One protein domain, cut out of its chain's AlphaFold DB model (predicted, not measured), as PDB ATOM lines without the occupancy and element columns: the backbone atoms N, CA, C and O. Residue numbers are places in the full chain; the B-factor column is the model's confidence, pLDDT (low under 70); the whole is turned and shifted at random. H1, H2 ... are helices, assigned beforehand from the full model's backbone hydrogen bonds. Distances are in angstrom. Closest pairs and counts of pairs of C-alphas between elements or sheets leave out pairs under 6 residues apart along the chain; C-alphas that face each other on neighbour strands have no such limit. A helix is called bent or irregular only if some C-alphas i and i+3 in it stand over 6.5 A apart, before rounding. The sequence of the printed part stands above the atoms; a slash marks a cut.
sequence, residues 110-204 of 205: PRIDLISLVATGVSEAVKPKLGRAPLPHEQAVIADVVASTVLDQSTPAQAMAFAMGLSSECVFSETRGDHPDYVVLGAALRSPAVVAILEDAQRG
ATOM      1  N   PRO A 110      43.078  11.104 -29.865       95.75
ATOM      2  CA  PRO A 110      43.743  10.503 -28.705       95.75
ATOM      3  C   PRO A 110      44.175  11.534 -27.655       95.75
ATOM      4  O   PRO A 110      44.209  11.240 -26.465       95.75
ATOM      5  N   ARG A 111      44.500  12.761 -28.079       95.62
ATOM      6  CA  ARG A 111      44.893  13.840 -27.163       95.62
ATOM      7  C   ARG A 111      43.696  14.378 -26.392       95.62
ATOM      8  O   ARG A 111      43.820  14.637 -25.205       95.62
ATOM      9  N   ILE A 112      42.547  14.524 -27.050       96.06
ATOM     10  CA  ILE A 112      41.302  14.949 -26.399       96.06
ATOM     11  C   ILE A 112      40.833  13.895 -25.392       96.06
ATOM     12  O   ILE A 112      40.474  14.248 -24.271       96.06
ATOM     13  N   ASP A 113      40.921  12.613 -25.750       94.44
ATOM     14  CA  ASP A 113      40.670  11.505 -24.826       94.44
ATOM     15  C   ASP A 113      41.598  11.566 -23.600       94.44
ATOM     16  O   ASP A 113      41.128  11.567 -22.459       94.44
ATOM     17  N   LEU A 114      42.907  11.736 -23.828       93.88
ATOM     18  CA  LEU A 114      43.896  11.884 -22.759       93.88
ATOM     19  C   LEU A 114      43.583  13.066 -21.833       93.88
ATOM     20  O   LEU A 114      43.721  12.930 -20.618       93.88
ATOM     21  N   ILE A 115      43.140  14.208 -22.370       95.00
ATOM     22  CA  ILE A 115      42.776  15.377 -21.556       95.00
ATOM     23  C   ILE A 115      41.649  15.031 -20.586       95.00
ATOM     24  O   ILE A 115      41.768  15.348 -19.406       95.00
ATOM     25  N   SER A 116      40.597  14.349 -21.040       94.25
ATOM     26  CA  SER A 116      39.493  13.928 -20.167       94.25
ATOM     27  C   SER A 116      39.971  12.992 -19.059       94.25
ATOM     28  O   SER A 116      39.663  13.201 -17.886       94.25
ATOM     29  N   LEU A 117      40.786  11.989 -19.404       92.81
ATOM     30  CA  LEU A 117      41.310  11.017 -18.439       92.81
ATOM     31  C   LEU A 117      42.213  11.677 -17.390       92.81
ATOM     32  O   LEU A 117      42.077  11.427 -16.188       92.81
ATOM     33  N   VAL A 118      43.117  12.553 -17.831       93.88
ATOM     34  CA  VAL A 118      44.031  13.280 -16.946       93.88
ATOM     35  C   VAL A 118      43.262  14.296 -16.101       93.88
ATOM     36  O   VAL A 118      43.522  14.390 -14.903       93.88
ATOM     37  N   ALA A 119      42.275  15.002 -16.658       94.44
ATOM     38  CA  ALA A 119      41.426  15.928 -15.907       94.44
ATOM     39  C   ALA A 119      40.628  15.219 -14.803       94.44
ATOM     40  O   ALA A 119      40.530  15.753 -13.693       94.44
ATOM     41  N   THR A 120      40.131  14.002 -15.046       92.50
ATOM     42  CA  THR A 120      39.540  13.157 -13.996       92.50
ATOM     43  C   THR A 120      40.578  12.804 -12.927       92.50
ATOM     44  O   THR A 120      40.321  13.003 -11.741       92.50
ATOM     45  N   GLY A 121      41.778  12.359 -13.316       92.38
ATOM     46  CA  GLY A 121      42.859  12.049 -12.370       92.38
ATOM     47  C   GLY A 121      43.271  13.244 -11.500       92.38
ATOM     48  O   GLY A 121      43.405  13.116 -10.281       92.38
ATOM     49  N   VAL A 122      43.397  14.430 -12.100       95.19
ATOM     50  CA  VAL A 122      43.658  15.688 -11.385       95.19
ATOM     51  C   VAL A 122      42.492  16.033 -10.462       95.19
ATOM     52  O   VAL A 122      42.723  16.383  -9.306       95.19
ATOM     53  N   SER A 123      41.249  15.885 -10.926       93.94
ATOM     54  CA  SER A 123      40.048  16.125 -10.120       93.94
ATOM     55  C   SER A 123      40.017  15.247  -8.869       93.94
ATOM     56  O   SER A 123      39.754  15.754  -7.779       93.94
ATOM     57  N   GLU A 124      40.350  13.959  -8.982       93.06
ATOM     58  CA  GLU A 124      40.485  13.065  -7.824       93.06
ATOM     59  C   GLU A 124      41.631  13.486  -6.894       93.06
ATOM     60  O   GLU A 124      41.466  13.500  -5.673       93.06
ATOM     61  N   ALA A 125      42.778  13.887  -7.447       94.75
ATOM     62  CA  ALA A 125      43.945  14.288  -6.665       94.75
ATOM     63  C   ALA A 125      43.732  15.589  -5.869       94.75
ATOM     64  O   ALA A 125      44.306  15.750  -4.788       94.75
ATOM     65  N   VAL A 126      42.900  16.518  -6.359       95.75
ATOM     66  CA  VAL A 126      42.608  17.777  -5.648       95.75
ATOM     67  C   VAL A 126      41.515  17.637  -4.584       95.75
ATOM     68  O   VAL A 126      41.507  18.425  -3.633       95.75
ATOM     69  N   LYS A 127      40.632  16.626  -4.674       94.44
ATOM     70  CA  LYS A 127      39.515  16.408  -3.726       94.44
ATOM     71  C   LYS A 127      39.918  16.493  -2.248       94.44
ATOM     72  O   LYS A 127      39.244  17.215  -1.513       94.44
ATOM     73  N   PRO A 128      41.002  15.841  -1.777       93.94
ATOM     74  CA  PRO A 128      41.382  15.897  -0.364       93.94
ATOM     75  C   PRO A 128      41.739  17.306   0.119       93.94
ATOM     76  O   PRO A 128      41.520  17.626   1.283       93.94
ATOM     77  N   LYS A 129      42.274  18.161  -0.764       94.44
ATOM     78  CA  LYS A 129      42.619  19.554  -0.437       94.44
ATOM     79  C   LYS A 129      41.412  20.482  -0.491       94.44
ATOM     80  O   LYS A 129      41.343  21.414   0.303       94.44
ATOM     81  N   LEU A 130      40.471  20.217  -1.396       94.19
ATOM     82  CA  LEU A 130      39.209  20.954  -1.477       94.19
ATOM     83  C   LEU A 130      38.214  20.535  -0.381       94.19
ATOM     84  O   LEU A 130      37.307  21.296  -0.058       94.19
ATOM     85  N   GLY A 131      38.345  19.322   0.169       94.88
ATOM     86  CA  GLY A 131      37.372  18.729   1.097       94.88
ATOM     87  C   GLY A 131      36.046  18.329   0.434       94.88
ATOM     88  O   GLY A 131      35.094  17.969   1.123       94.88
ATOM     89  N   ARG A 132      35.970  18.406  -0.900       94.50
ATOM     90  CA  ARG A 132      34.798  18.106  -1.735       94.50
ATOM     91  C   ARG A 132      35.229  17.775  -3.165       94.50
ATOM     92  O   ARG A 132      36.372  18.023  -3.544       94.50
ATOM     93  N   ALA A 133      34.298  17.270  -3.973       92.25
ATOM     94  CA  ALA A 133      34.473  17.234  -5.424       92.25
ATOM     95  C   ALA A 133      34.650  18.659  -5.993       92.25
ATOM     96  O   ALA A 133      34.024  19.593  -5.467       92.25
ATOM     97  N   PRO A 134      35.482  18.849  -7.037       92.81
ATOM     98  CA  PRO A 134      35.538  20.104  -7.776       92.81
ATOM     99  C   PRO A 134      34.156  20.502  -8.311       92.81
ATOM    100  O   PRO A 134      33.387  19.655  -8.762       92.81
ATOM    101  N   LEU A 135      33.836  21.791  -8.244       92.75
ATOM    102  CA  LEU A 135      32.622  22.357  -8.826       92.75
ATOM    103  C   LEU A 135      32.755  22.427 -10.357       92.75
ATOM    104  O   LEU A 135      33.877  22.469 -10.858       92.75
ATOM    105  N   PRO A 136      31.652  22.525 -11.123       90.12
ATOM    106  CA  PRO A 136      31.715  22.510 -12.589       90.12
ATOM    107  C   PRO A 136      32.666  23.550 -13.206       90.12
ATOM    108  O   PRO A 136      33.361  23.266 -14.177       90.12
ATOM    109  N   HIS A 137      32.752  24.748 -12.625       90.00
ATOM    110  CA  HIS A 137      33.671  25.786 -13.100       90.00
ATOM    111  C   HIS A 137      35.139  25.496 -12.756       90.00
ATOM    112  O   HIS A 137      36.030  25.841 -13.522       90.00
ATOM    113  N   GLU A 138      35.403  24.822 -11.636       93.75
ATOM    114  CA  GLU A 138      36.745  24.349 -11.287       93.75
ATOM    115  C   GLU A 138      37.156  23.186 -12.194       93.75
ATOM    116  O   GLU A 138      38.301  23.139 -12.626       93.75
ATOM    117  N   GLN A 139      36.225  22.286 -12.537       93.00
ATOM    118  CA  GLN A 139      36.460  21.214 -13.513       93.00
ATOM    119  C   GLN A 139      36.815  21.777 -14.891       93.00
ATOM    120  O   GLN A 139      37.738  21.276 -15.528       93.00
ATOM    121  N   ALA A 140      36.136  22.840 -15.336       91.00
ATOM    122  CA  ALA A 140      36.469  23.520 -16.586       91.00
ATOM    123  C   ALA A 140      37.898  24.097 -16.563       91.00
ATOM    124  O   ALA A 140      38.653  23.889 -17.509       91.00
ATOM    125  N   VAL A 141      38.298  24.739 -15.461       94.12
ATOM    126  CA  VAL A 141      39.670  25.248 -15.278       94.12
ATOM    127  C   VAL A 141      40.697  24.113 -15.217       94.12
ATOM    128  O   VAL A 141      41.765  24.223 -15.814       94.12
ATOM    129  N   ILE A 142      40.388  23.005 -14.537       95.50
ATOM    130  CA  ILE A 142      41.245  21.810 -14.516       95.50
ATOM    131  C   ILE A 142      41.447  21.284 -15.942       95.50
ATOM    132  O   ILE A 142      42.583  21.040 -16.341       95.50
ATOM    133  N   ALA A 143      40.368  21.144 -16.717       94.31
ATOM    134  CA  ALA A 143      40.439  20.687 -18.100       94.31
ATOM    135  C   ALA A 143      41.267  21.637 -18.981       94.31
ATOM    136  O   ALA A 143      42.028  21.165 -19.817       94.31
ATOM    137  N   ASP A 144      41.176  22.951 -18.768       94.38
ATOM    138  CA  ASP A 144      41.957  23.964 -19.492       94.38
ATOM    139  C   ASP A 144      43.468  23.877 -19.194       94.38
ATOM    140  O   ASP A 144      44.302  23.867 -20.107       94.38
ATOM    141  N   VAL A 145      43.834  23.708 -17.916       95.88
ATOM    142  CA  VAL A 145      45.226  23.455 -17.499       95.88
ATOM    143  C   VAL A 145      45.752  22.179 -18.156       95.88
ATOM    144  O   VAL A 145      46.812  22.189 -18.782       95.88
ATOM    145  N   VAL A 146      45.001  21.080 -18.060       96.06
ATOM    146  CA  VAL A 146      45.397  19.796 -18.654       96.06
ATOM    147  C   VAL A 146      45.511  19.906 -20.174       96.06
ATOM    148  O   VAL A 146      46.483  19.417 -20.750       96.06
ATOM    149  N   ALA A 147      44.571  20.582 -20.833       95.19
ATOM    150  CA  ALA A 147      44.596  20.794 -22.274       95.19
ATOM    151  C   ALA A 147      45.829  21.589 -22.711       95.19
ATOM    152  O   ALA A 147      46.485  21.204 -23.676       95.19
ATOM    153  N   SER A 148      46.206  22.628 -21.966       95.12
ATOM    154  CA  SER A 148      47.429  23.396 -22.222       95.12
ATOM    155  C   SER A 148      48.697  22.546 -22.057       95.12
ATOM    156  O   SER A 148      49.663  22.690 -22.810       95.12
ATOM    157  N   THR A 149      48.711  21.610 -21.107       95.00
ATOM    158  CA  THR A 149      49.819  20.656 -20.949       95.00
ATOM    159  C   THR A 149      49.875  19.640 -22.095       95.00
ATOM    160  O   THR A 149      50.954  19.386 -22.629       95.00
ATOM    161  N   VAL A 150      48.737  19.079 -22.512       95.06
ATOM    162  CA  VAL A 150      48.679  18.011 -23.527       95.06
ATOM    163  C   VAL A 150      48.823  18.545 -24.957       95.06
ATOM    164  O   VAL A 150      49.563  17.973 -25.760       95.06
ATOM    165  N   LEU A 151      48.118  19.622 -25.306       94.06
ATOM    166  CA  LEU A 151      48.081  20.165 -26.669       94.06
ATOM    167  C   LEU A 151      49.261  21.095 -26.936       94.06
ATOM    168  O   LEU A 151      49.916  20.965 -27.971       94.06
ATOM    169  N   ASP A 152      49.552  21.979 -25.982       92.56
ATOM    170  CA  ASP A 152      50.527  23.060 -26.153       92.56
ATOM    171  C   ASP A 152      51.894  22.721 -25.530       92.56
ATOM    172  O   ASP A 152      52.836  23.503 -25.627       92.56
ATOM    173  N   GLN A 153      52.025  21.537 -24.911       91.44
ATOM    174  CA  GLN A 153      53.242  21.069 -24.226       91.44
ATOM    175  C   GLN A 153      53.725  22.034 -23.139       91.44
ATOM    176  O   GLN A 153      54.917  22.095 -22.829       91.44
ATOM    177  N   SER A 154      52.792  22.776 -22.545       93.94
ATOM    178  CA  SER A 154      53.092  23.712 -21.471       93.94
ATOM    179  C   SER A 154      53.522  22.966 -20.214       93.94
ATOM    180  O   SER A 154      52.920  21.961 -19.826       93.94
ATOM    181  N   THR A 155      54.528  23.499 -19.523       94.25
ATOM    182  CA  THR A 155      54.821  23.071 -18.147       94.25
ATOM    183  C   THR A 155      53.606  23.334 -17.244       94.25
ATOM    184  O   THR A 155      52.823  24.241 -17.541       94.25
ATOM    185  N   PRO A 156      53.449  22.627 -16.108       93.38
ATOM    186  CA  PRO A 156      52.327  22.855 -15.192       93.38
ATOM    187  C   PRO A 156      52.160  24.328 -14.780       93.38
ATOM    188  O   PRO A 156      51.048  24.845 -14.757       93.38
ATOM    189  N   ALA A 157      53.266  25.038 -14.531       92.44
ATOM    190  CA  ALA A 157      53.236  26.460 -14.186       92.44
ATOM    191  C   ALA A 157      52.729  27.342 -15.342       92.44
ATOM    192  O   ALA A 157      51.895  28.221 -15.126       92.44
ATOM    193  N   GLN A 158      53.189  27.093 -16.574       94.06
ATOM    194  CA  GLN A 158      52.714  27.813 -17.762       94.06
ATOM    195  C   GLN A 158      51.234  27.533 -18.028       94.06
ATOM    196  O   GLN A 158      50.474  28.468 -18.256       94.06
ATOM    197  N   ALA A 159      50.819  26.268 -17.941       94.00
ATOM    198  CA  ALA A 159      49.431  25.866 -18.130       94.00
ATOM    199  C   ALA A 159      48.499  26.563 -17.128       94.00
ATOM    200  O   ALA A 159      47.449  27.073 -17.505       94.00
ATOM    201  N   MET A 160      48.911  26.667 -15.860       94.69
ATOM    202  CA  MET A 160      48.161  27.434 -14.865       94.69
ATOM    203  C   MET A 160      48.107  28.932 -15.195       94.69
ATOM    204  O   MET A 160      47.048  29.536 -15.069       94.69
ATOM    205  N   ALA A 161      49.206  29.544 -15.642       92.44
ATOM    206  CA  ALA A 161      49.241  30.981 -15.933       92.44
ATOM    207  C   ALA A 161      48.264  31.415 -17.047       92.44
ATOM    208  O   ALA A 161      47.835  32.570 -17.068       92.44
ATOM    209  N   PHE A 162      47.901  30.502 -17.952       89.56
ATOM    210  CA  PHE A 162      46.959  30.757 -19.047       89.56
ATOM    211  C   PHE A 162      45.553  30.194 -18.808       89.56
ATOM    212  O   PHE A 162      44.691  30.378 -19.661       89.56
ATOM    213  N   ALA A 163      45.299  29.551 -17.665       91.56
ATOM    214  CA  ALA A 163      44.007  28.936 -17.389       91.56
ATOM    215  C   ALA A 163      42.916  29.990 -17.169       91.56
ATOM    216  O   ALA A 163      43.042  30.863 -16.303       91.56
ATOM    217  N   MET A 164      41.829  29.875 -17.928       89.12
ATOM    218  CA  MET A 164      40.755  30.861 -17.985       89.12
ATOM    219  C   MET A 164      39.557  30.428 -17.138       89.12
ATOM    220  O   MET A 164      39.045  29.317 -17.263       89.12
ATOM    221  N   GLY A 165      39.083  31.326 -16.277       82.69
ATOM    222  CA  GLY A 165      37.868  31.129 -15.488       82.69
ATOM    223  C   GLY A 165      36.591  31.507 -16.239       82.69
ATOM    224  O   GLY A 165      36.618  31.927 -17.392       82.69
ATOM    225  N   LEU A 166      35.454  31.433 -15.539       75.06
ATOM    226  CA  LEU A 166      34.128  31.791 -16.075       75.06
ATOM    227  C   LEU A 166      34.034  33.211 -16.662       75.06
ATOM    228  O   LEU A 166      33.222  33.441 -17.554       75.06
ATOM    229  N   SER A 167      34.827  34.162 -16.160       78.56
ATOM    230  CA  SER A 167      34.861  35.546 -16.652       78.56
ATOM    231  C   SER A 167      35.718  35.731 -17.909       78.56
ATOM    232  O   SER A 167      35.858  36.859 -18.375       78.56
ATOM    233  N   SER A 168      36.281  34.654 -18.469       79.62
ATOM    234  CA  SER A 168      37.309  34.722 -19.515       79.62
ATOM    235  C   SER A 168      38.529  35.537 -19.073       79.62
ATOM    236  O   SER A 168      39.107  36.290 -19.854       79.62
ATOM    237  N   GLU A 169      38.928  35.384 -17.813       86.12
ATOM    238  CA  GLU A 169      40.148  35.968 -17.254       86.12
ATOM    239  C   GLU A 169      41.041  34.861 -16.692       86.12
ATOM    240  O   GLU A 169      40.540  33.841 -16.207       86.12
ATOM    241  N   CYS A 170      42.361  35.073 -16.721       90.12
ATOM    242  CA  CYS A 170      43.307  34.159 -16.087       90.12
ATOM    243  C   CYS A 170      43.038  34.090 -14.578       90.12
ATOM    244  O   CYS A 170      43.099  35.111 -13.888       90.12
ATOM    245  N   VAL A 171      42.783  32.889 -14.057       93.38
ATOM    246  CA  VAL A 171      42.414  32.702 -12.639       93.38
ATOM    247  C   VAL A 171      43.601  32.456 -11.717       93.38
ATOM    248  O   VAL A 171      43.456  32.581 -10.500       93.38
ATOM    249  N   PHE A 172      44.775  32.143 -12.268       93.38
ATOM    250  CA  PHE A 172      45.996  31.927 -11.497       93.38
ATOM    251  C   PHE A 172      47.046  32.982 -11.829       93.38
ATOM    252  O   PHE A 172      47.318  33.276 -12.992       93.38
ATOM    253  N   SER A 173      47.664  33.552 -10.795       88.06
ATOM    254  CA  SER A 173      48.708  34.560 -10.966       88.06
ATOM    255  C   SER A 173      49.709  34.519  -9.824       88.06
ATOM    256  O   SER A 173      49.343  34.606  -8.655       88.06
ATOM    257  N   GLU A 174      50.995  34.472 -10.160       83.62
ATOM    258  CA  GLU A 174      52.067  34.590  -9.164       83.62
ATOM    259  C   GLU A 174      52.229  36.025  -8.642       83.62
ATOM    260  O   GLU A 174      52.684  36.226  -7.520       83.62
ATOM    261  N   THR A 175      51.847  37.035  -9.435       85.12
ATOM    262  CA  THR A 175      52.049  38.452  -9.086       85.12
ATOM    263  C   THR A 175      50.834  39.083  -8.419       85.12
ATOM    264  O   THR A 175      50.994  39.910  -7.525       85.12
ATOM    265  N   ARG A 176      49.620  38.712  -8.844       85.81
ATOM    266  CA  ARG A 176      48.363  39.249  -8.294       85.81
ATOM    267  C   ARG A 176      47.716  38.335  -7.254       85.81
ATOM    268  O   ARG A 176      46.797  38.772  -6.567       85.81
ATOM    269  N   GLY A 177      48.211  37.105  -7.123       87.62
ATOM    270  CA  GLY A 177      47.523  36.035  -6.413       87.62
ATOM    271  C   GLY A 177      46.425  35.406  -7.271       87.62
ATOM    272  O   GLY A 177      45.986  35.971  -8.275       87.62
ATOM    273  N   ASP A 178      45.999  34.211  -6.873       93.38
ATOM    274  CA  ASP A 178      44.903  33.507  -7.534       93.38
ATOM    275  C   ASP A 178      43.572  34.235  -7.296       93.38
ATOM    276  O   ASP A 178      43.357  34.848  -6.244       93.38
ATOM    277  N   HIS A 179      42.664  34.153  -8.269       92.56
ATOM    278  CA  HIS A 179      41.321  34.708  -8.155       92.56
ATOM    279  C   HIS A 179      40.614  34.128  -6.910       92.56
ATOM    280  O   HIS A 179      40.742  32.925  -6.671       92.56
ATOM    281  N   PRO A 180      39.849  34.926  -6.132       90.88
ATOM    282  CA  PRO A 180      39.262  34.498  -4.855       90.88
ATOM    283  C   PRO A 180      38.519  33.156  -4.905       90.88
ATOM    284  O   PRO A 180      38.706  32.317  -4.025       90.88
ATOM    285  N   ASP A 181      37.754  32.923  -5.971       90.75
ATOM    286  CA  ASP A 181      36.987  31.683  -6.167       90.75
ATOM    287  C   ASP A 181      37.858  30.444  -6.445       90.75
ATOM    288  O   ASP A 181      37.389  29.318  -6.316       90.75
ATOM    289  N   TYR A 182      39.134  30.631  -6.794       93.62
ATOM    290  CA  TYR A 182      40.046  29.570  -7.225       93.62
ATOM    291  C   TYR A 182      41.276  29.421  -6.324       93.62
ATOM    292  O   TYR A 182      42.121  28.582  -6.613       93.62
ATOM    293  N   VAL A 183      41.394  30.166  -5.218       94.00
ATOM    294  CA  VAL A 183      42.591  30.134  -4.347       94.00
ATOM    295  C   VAL A 183      42.906  28.721  -3.848       94.00
ATOM    296  O   VAL A 183      44.049  28.265  -3.911       94.00
ATOM    297  N   VAL A 184      41.891  27.999  -3.364       95.19
ATOM    298  CA  VAL A 184      42.085  26.637  -2.838       95.19
ATOM    299  C   VAL A 184      42.426  25.667  -3.972       95.19
ATOM    300  O   VAL A 184      43.307  24.820  -3.807       95.19
ATOM    301  N   LEU A 185      41.793  25.825  -5.138       95.94
ATOM    302  CA  LEU A 185      42.101  25.036  -6.328       95.94
ATOM    303  C   LEU A 185      43.532  25.294  -6.810       95.94
ATOM    304  O   LEU A 185      44.270  24.344  -7.040       95.94
ATOM    305  N   GLY A 186      43.958  26.551  -6.906       95.50
ATOM    306  CA  GLY A 186      45.302  26.923  -7.334       95.50
ATOM    307  C   GLY A 186      46.375  26.375  -6.395       95.50
ATOM    308  O   GLY A 186      47.397  25.857  -6.847       95.50
ATOM    309  N   ALA A 187      46.141  26.399  -5.082       95.50
ATOM    310  CA  ALA A 187      47.025  25.744  -4.119       95.50
ATOM    311  C   ALA A 187      47.041  24.209  -4.278       95.50
ATOM    312  O   ALA A 187      48.081  23.571  -4.086       95.50
ATOM    313  N   ALA A 188      45.906  23.598  -4.628       96.69
ATOM    314  CA  ALA A 188      45.809  22.160  -4.857       96.69
ATOM    315  C   ALA A 188      46.494  21.717  -6.159       96.69
ATOM    316  O   ALA A 188      47.214  20.716  -6.149       96.69
ATOM    317  N   LEU A 189      46.343  22.482  -7.240       96.38
ATOM    318  CA  LEU A 189      46.968  22.222  -8.537       96.38
ATOM    319  C   LEU A 189      48.497  22.310  -8.483       96.38
ATOM    320  O   LEU A 189      49.184  21.537  -9.140       96.38
ATOM    321  N   ARG A 190      49.040  23.181  -7.624       95.75
ATOM    322  CA  ARG A 190      50.489  23.278  -7.371       95.75
ATOM    323  C   ARG A 190      51.028  22.195  -6.430       95.75
ATOM    324  O   ARG A 190      52.200  22.225  -6.061       95.75
ATOM    325  N   SER A 191      50.195  21.254  -5.984       96.25
ATOM    326  CA  SER A 191      50.660  20.182  -5.107       96.25
ATOM    327  C   SER A 191      51.514  19.158  -5.866       96.25
ATOM    328  O   SER A 191      51.228  18.883  -7.031       96.25
ATOM    329  N   PRO A 192      52.515  18.528  -5.219       95.25
ATOM    330  CA  PRO A 192      53.400  17.579  -5.895       95.25
ATOM    331  C   PRO A 192      52.667  16.426  -6.594       95.25
ATOM    332  O   PRO A 192      53.076  16.008  -7.670       95.25
ATOM    333  N   ALA A 193      51.566  15.941  -6.010       94.50
ATOM    334  CA  ALA A 193      50.762  14.870  -6.597       94.50
ATOM    335  C   ALA A 193      50.126  15.283  -7.935       94.50
ATOM    336  O   ALA A 193      50.153  14.507  -8.884       94.50
ATOM    337  N   VAL A 194      49.591  16.504  -8.028       96.12
ATOM    338  CA  VAL A 194      48.998  17.013  -9.276       96.12
ATOM    339  C   VAL A 194      50.080  17.340 -10.301       96.12
ATOM    340  O   VAL A 194      49.939  16.982 -11.465       96.12
ATOM    341  N   VAL A 195      51.179  17.965  -9.873       95.75
ATOM    342  CA  VAL A 195      52.312  18.276 -10.757       95.75
ATOM    343  C   VAL A 195      52.867  17.005 -11.400       95.75
ATOM    344  O   VAL A 195      53.080  16.998 -12.607       95.75
ATOM    345  N   ALA A 196      53.012  15.915 -10.641       95.31
ATOM    346  CA  ALA A 196      53.455  14.631 -11.183       95.31
ATOM    347  C   ALA A 196      52.502  14.092 -12.268       95.31
ATOM    348  O   ALA A 196      52.962  13.699 -13.335       95.31
ATOM    349  N   ILE A 197      51.183  14.144 -12.034       95.44
ATOM    350  CA  ILE A 197      50.175  13.731 -13.027       95.44
ATOM    351  C   ILE A 197      50.303  14.556 -14.318       95.44
ATOM    352  O   ILE A 197      50.272  13.998 -15.414       95.44
ATOM    353  N   LEU A 198      50.461  15.879 -14.200       94.75
ATOM    354  CA  LEU A 198      50.587  16.776 -15.352       94.75
ATOM    355  C   LEU A 198      51.898  16.550 -16.120       94.75
ATOM    356  O   LEU A 198      51.896  16.519 -17.348       94.75
ATOM    357  N   GLU A 199      53.014  16.349 -15.421       93.88
ATOM    358  CA  GLU A 199      54.295  16.030 -16.055       93.88
ATOM    359  C   GLU A 199      54.266  14.683 -16.786       93.88
ATOM    360  O   GLU A 199      54.820  14.564 -17.880       93.88
ATOM    361  N   ASP A 200      53.614  13.670 -16.217       92.75
ATOM    362  CA  ASP A 200      53.470  12.369 -16.868       92.75
ATOM    363  C   ASP A 200      52.577  12.463 -18.111       92.75
ATOM    364  O   ASP A 200      52.920  11.902 -19.155       92.75
ATOM    365  N   ALA A 201      51.501  13.255 -18.060       88.81
ATOM    366  CA  ALA A 201      50.666  13.548 -19.226       88.81
ATOM    367  C   ALA A 201      51.444  14.260 -20.347       88.81
ATOM    368  O   ALA A 201      51.219  13.994 -21.526       88.81
ATOM    369  N   GLN A 202      52.402  15.123 -19.996       86.88
ATOM    370  CA  GLN A 202      53.288  15.779 -20.963       86.88
ATOM    371  C   GLN A 202      54.256  14.786 -21.642       86.88
ATOM    372  O   GLN A 202      54.655  14.994 -22.791       86.88
ATOM    373  N   ARG A 203      54.647  13.710 -20.938       80.12
ATOM    374  CA  ARG A 203      55.607  12.687 -21.404       80.12
ATOM    375  C   ARG A 203      54.962  11.522 -22.160       80.12
ATOM    376  O   ARG A 203      55.649  10.915 -22.978       80.12
ATOM    377  N   GLY A 204      53.704  11.193 -21.866       60.88
ATOM    378  CA  GLY A 204      52.985   9.988 -22.309       60.88
ATOM    379  C   GLY A 204      52.612   9.933 -23.793       60.88
ATOM    380  O   GLY A 204      51.438   9.794 -24.127       60.88
TER     381      GLY A 204
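Overview. This is residues 110 to 204 of the 205 residues of an uncharacterized protein of Burkholderia sp. HI2714 (UniProt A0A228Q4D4). Two helices, H1 and H5, lie side by side and run opposite ways as a pair on one side of a compact, all-helix body, and H2 crosses H1 nearest the middle of the whole. H4 packs on residues 122 to 130 of H1, about perpendicular to it, the short H3 packs on H2, and a winding stretch with no named element, residues 162 to 179, lies on the side away from H1 and H5. The printed part has 95 residues with five named helices, H1 to H5 in that order, and no named strand; the helix packing is mostly crossed. The radius of gyration of the C-alphas is 11.9 A, and the rounded outline spans 33 by 25 by 22 A.

Along the chain. H1, residues 110 to 130, begins at C-alpha 110 (43.743, 10.503, -28.705) and is 29.5 A long from first to last C-alpha. It has a kink of 28 degrees near residue 124 and is irregular, but only just: C-alphas 125 and 128 are 7.0 A apart. H2, residues 136 to 151, is 21.7 A long and begins at C-alpha 136 (31.715, 22.510, -12.589). H3 holds residues 156 to 161 and is 8.7 A long. H4, residues 180 to 189, is 15.0 A long and irregular: C-alphas 181 and 184 are 7.9 A apart. H5, residues 192 to 203, is 16.4 A long and ends at C-alpha 203 (55.607, 12.687, -21.404).

Arrangement. H1 touches H2 at a steep tilt of 48 degrees, opposite ways; their closest C-alphas, of Ala 119 and Ala 143, are 5.3 A apart. H1 touches H5 at a shallow tilt of 6 degrees, opposite ways, closest at the C-alphas of Val 122 and Val 194, 5.9 A. With residues 122 to 130 alone, H1 touches H4, about perpendicular at 75 degrees; the closest C-alphas are those of Val 126 and Ala 188, 5.5 A. With residues 144 to 149 alone, H2 touches H3 at a steep tilt of 60 degrees, closest at the C-alphas of Val 145 and Ala 159, 4.9 A. Residues 146 to 150 of H2 touch residues 198 to 202 of H5, closest at the C-alphas of Val 150 and Gln 202, 5.7 A. H3 and H5 only just touch, with 3 pairs of C-alphas within 8 A, closest at Pro 156 and Leu 198, 6.3 A. H1 and H3 are apart. Every O i to N i+4 pair is within hydrogen-bond range in H2, H3 and H5, against 15 of 17 in H1 and 4 of 6 in H4.

Size, cuts and confidence. The two C-alphas farthest apart, of Pro 110 and Arg 176, are 35.6 A apart. The printed part has no cut. The link from H3 to H4, 18 residues, is long; the other links are tight. The mean pLDDT of the printed part is 92.2, and one printed residue, Gly 204, is under 70.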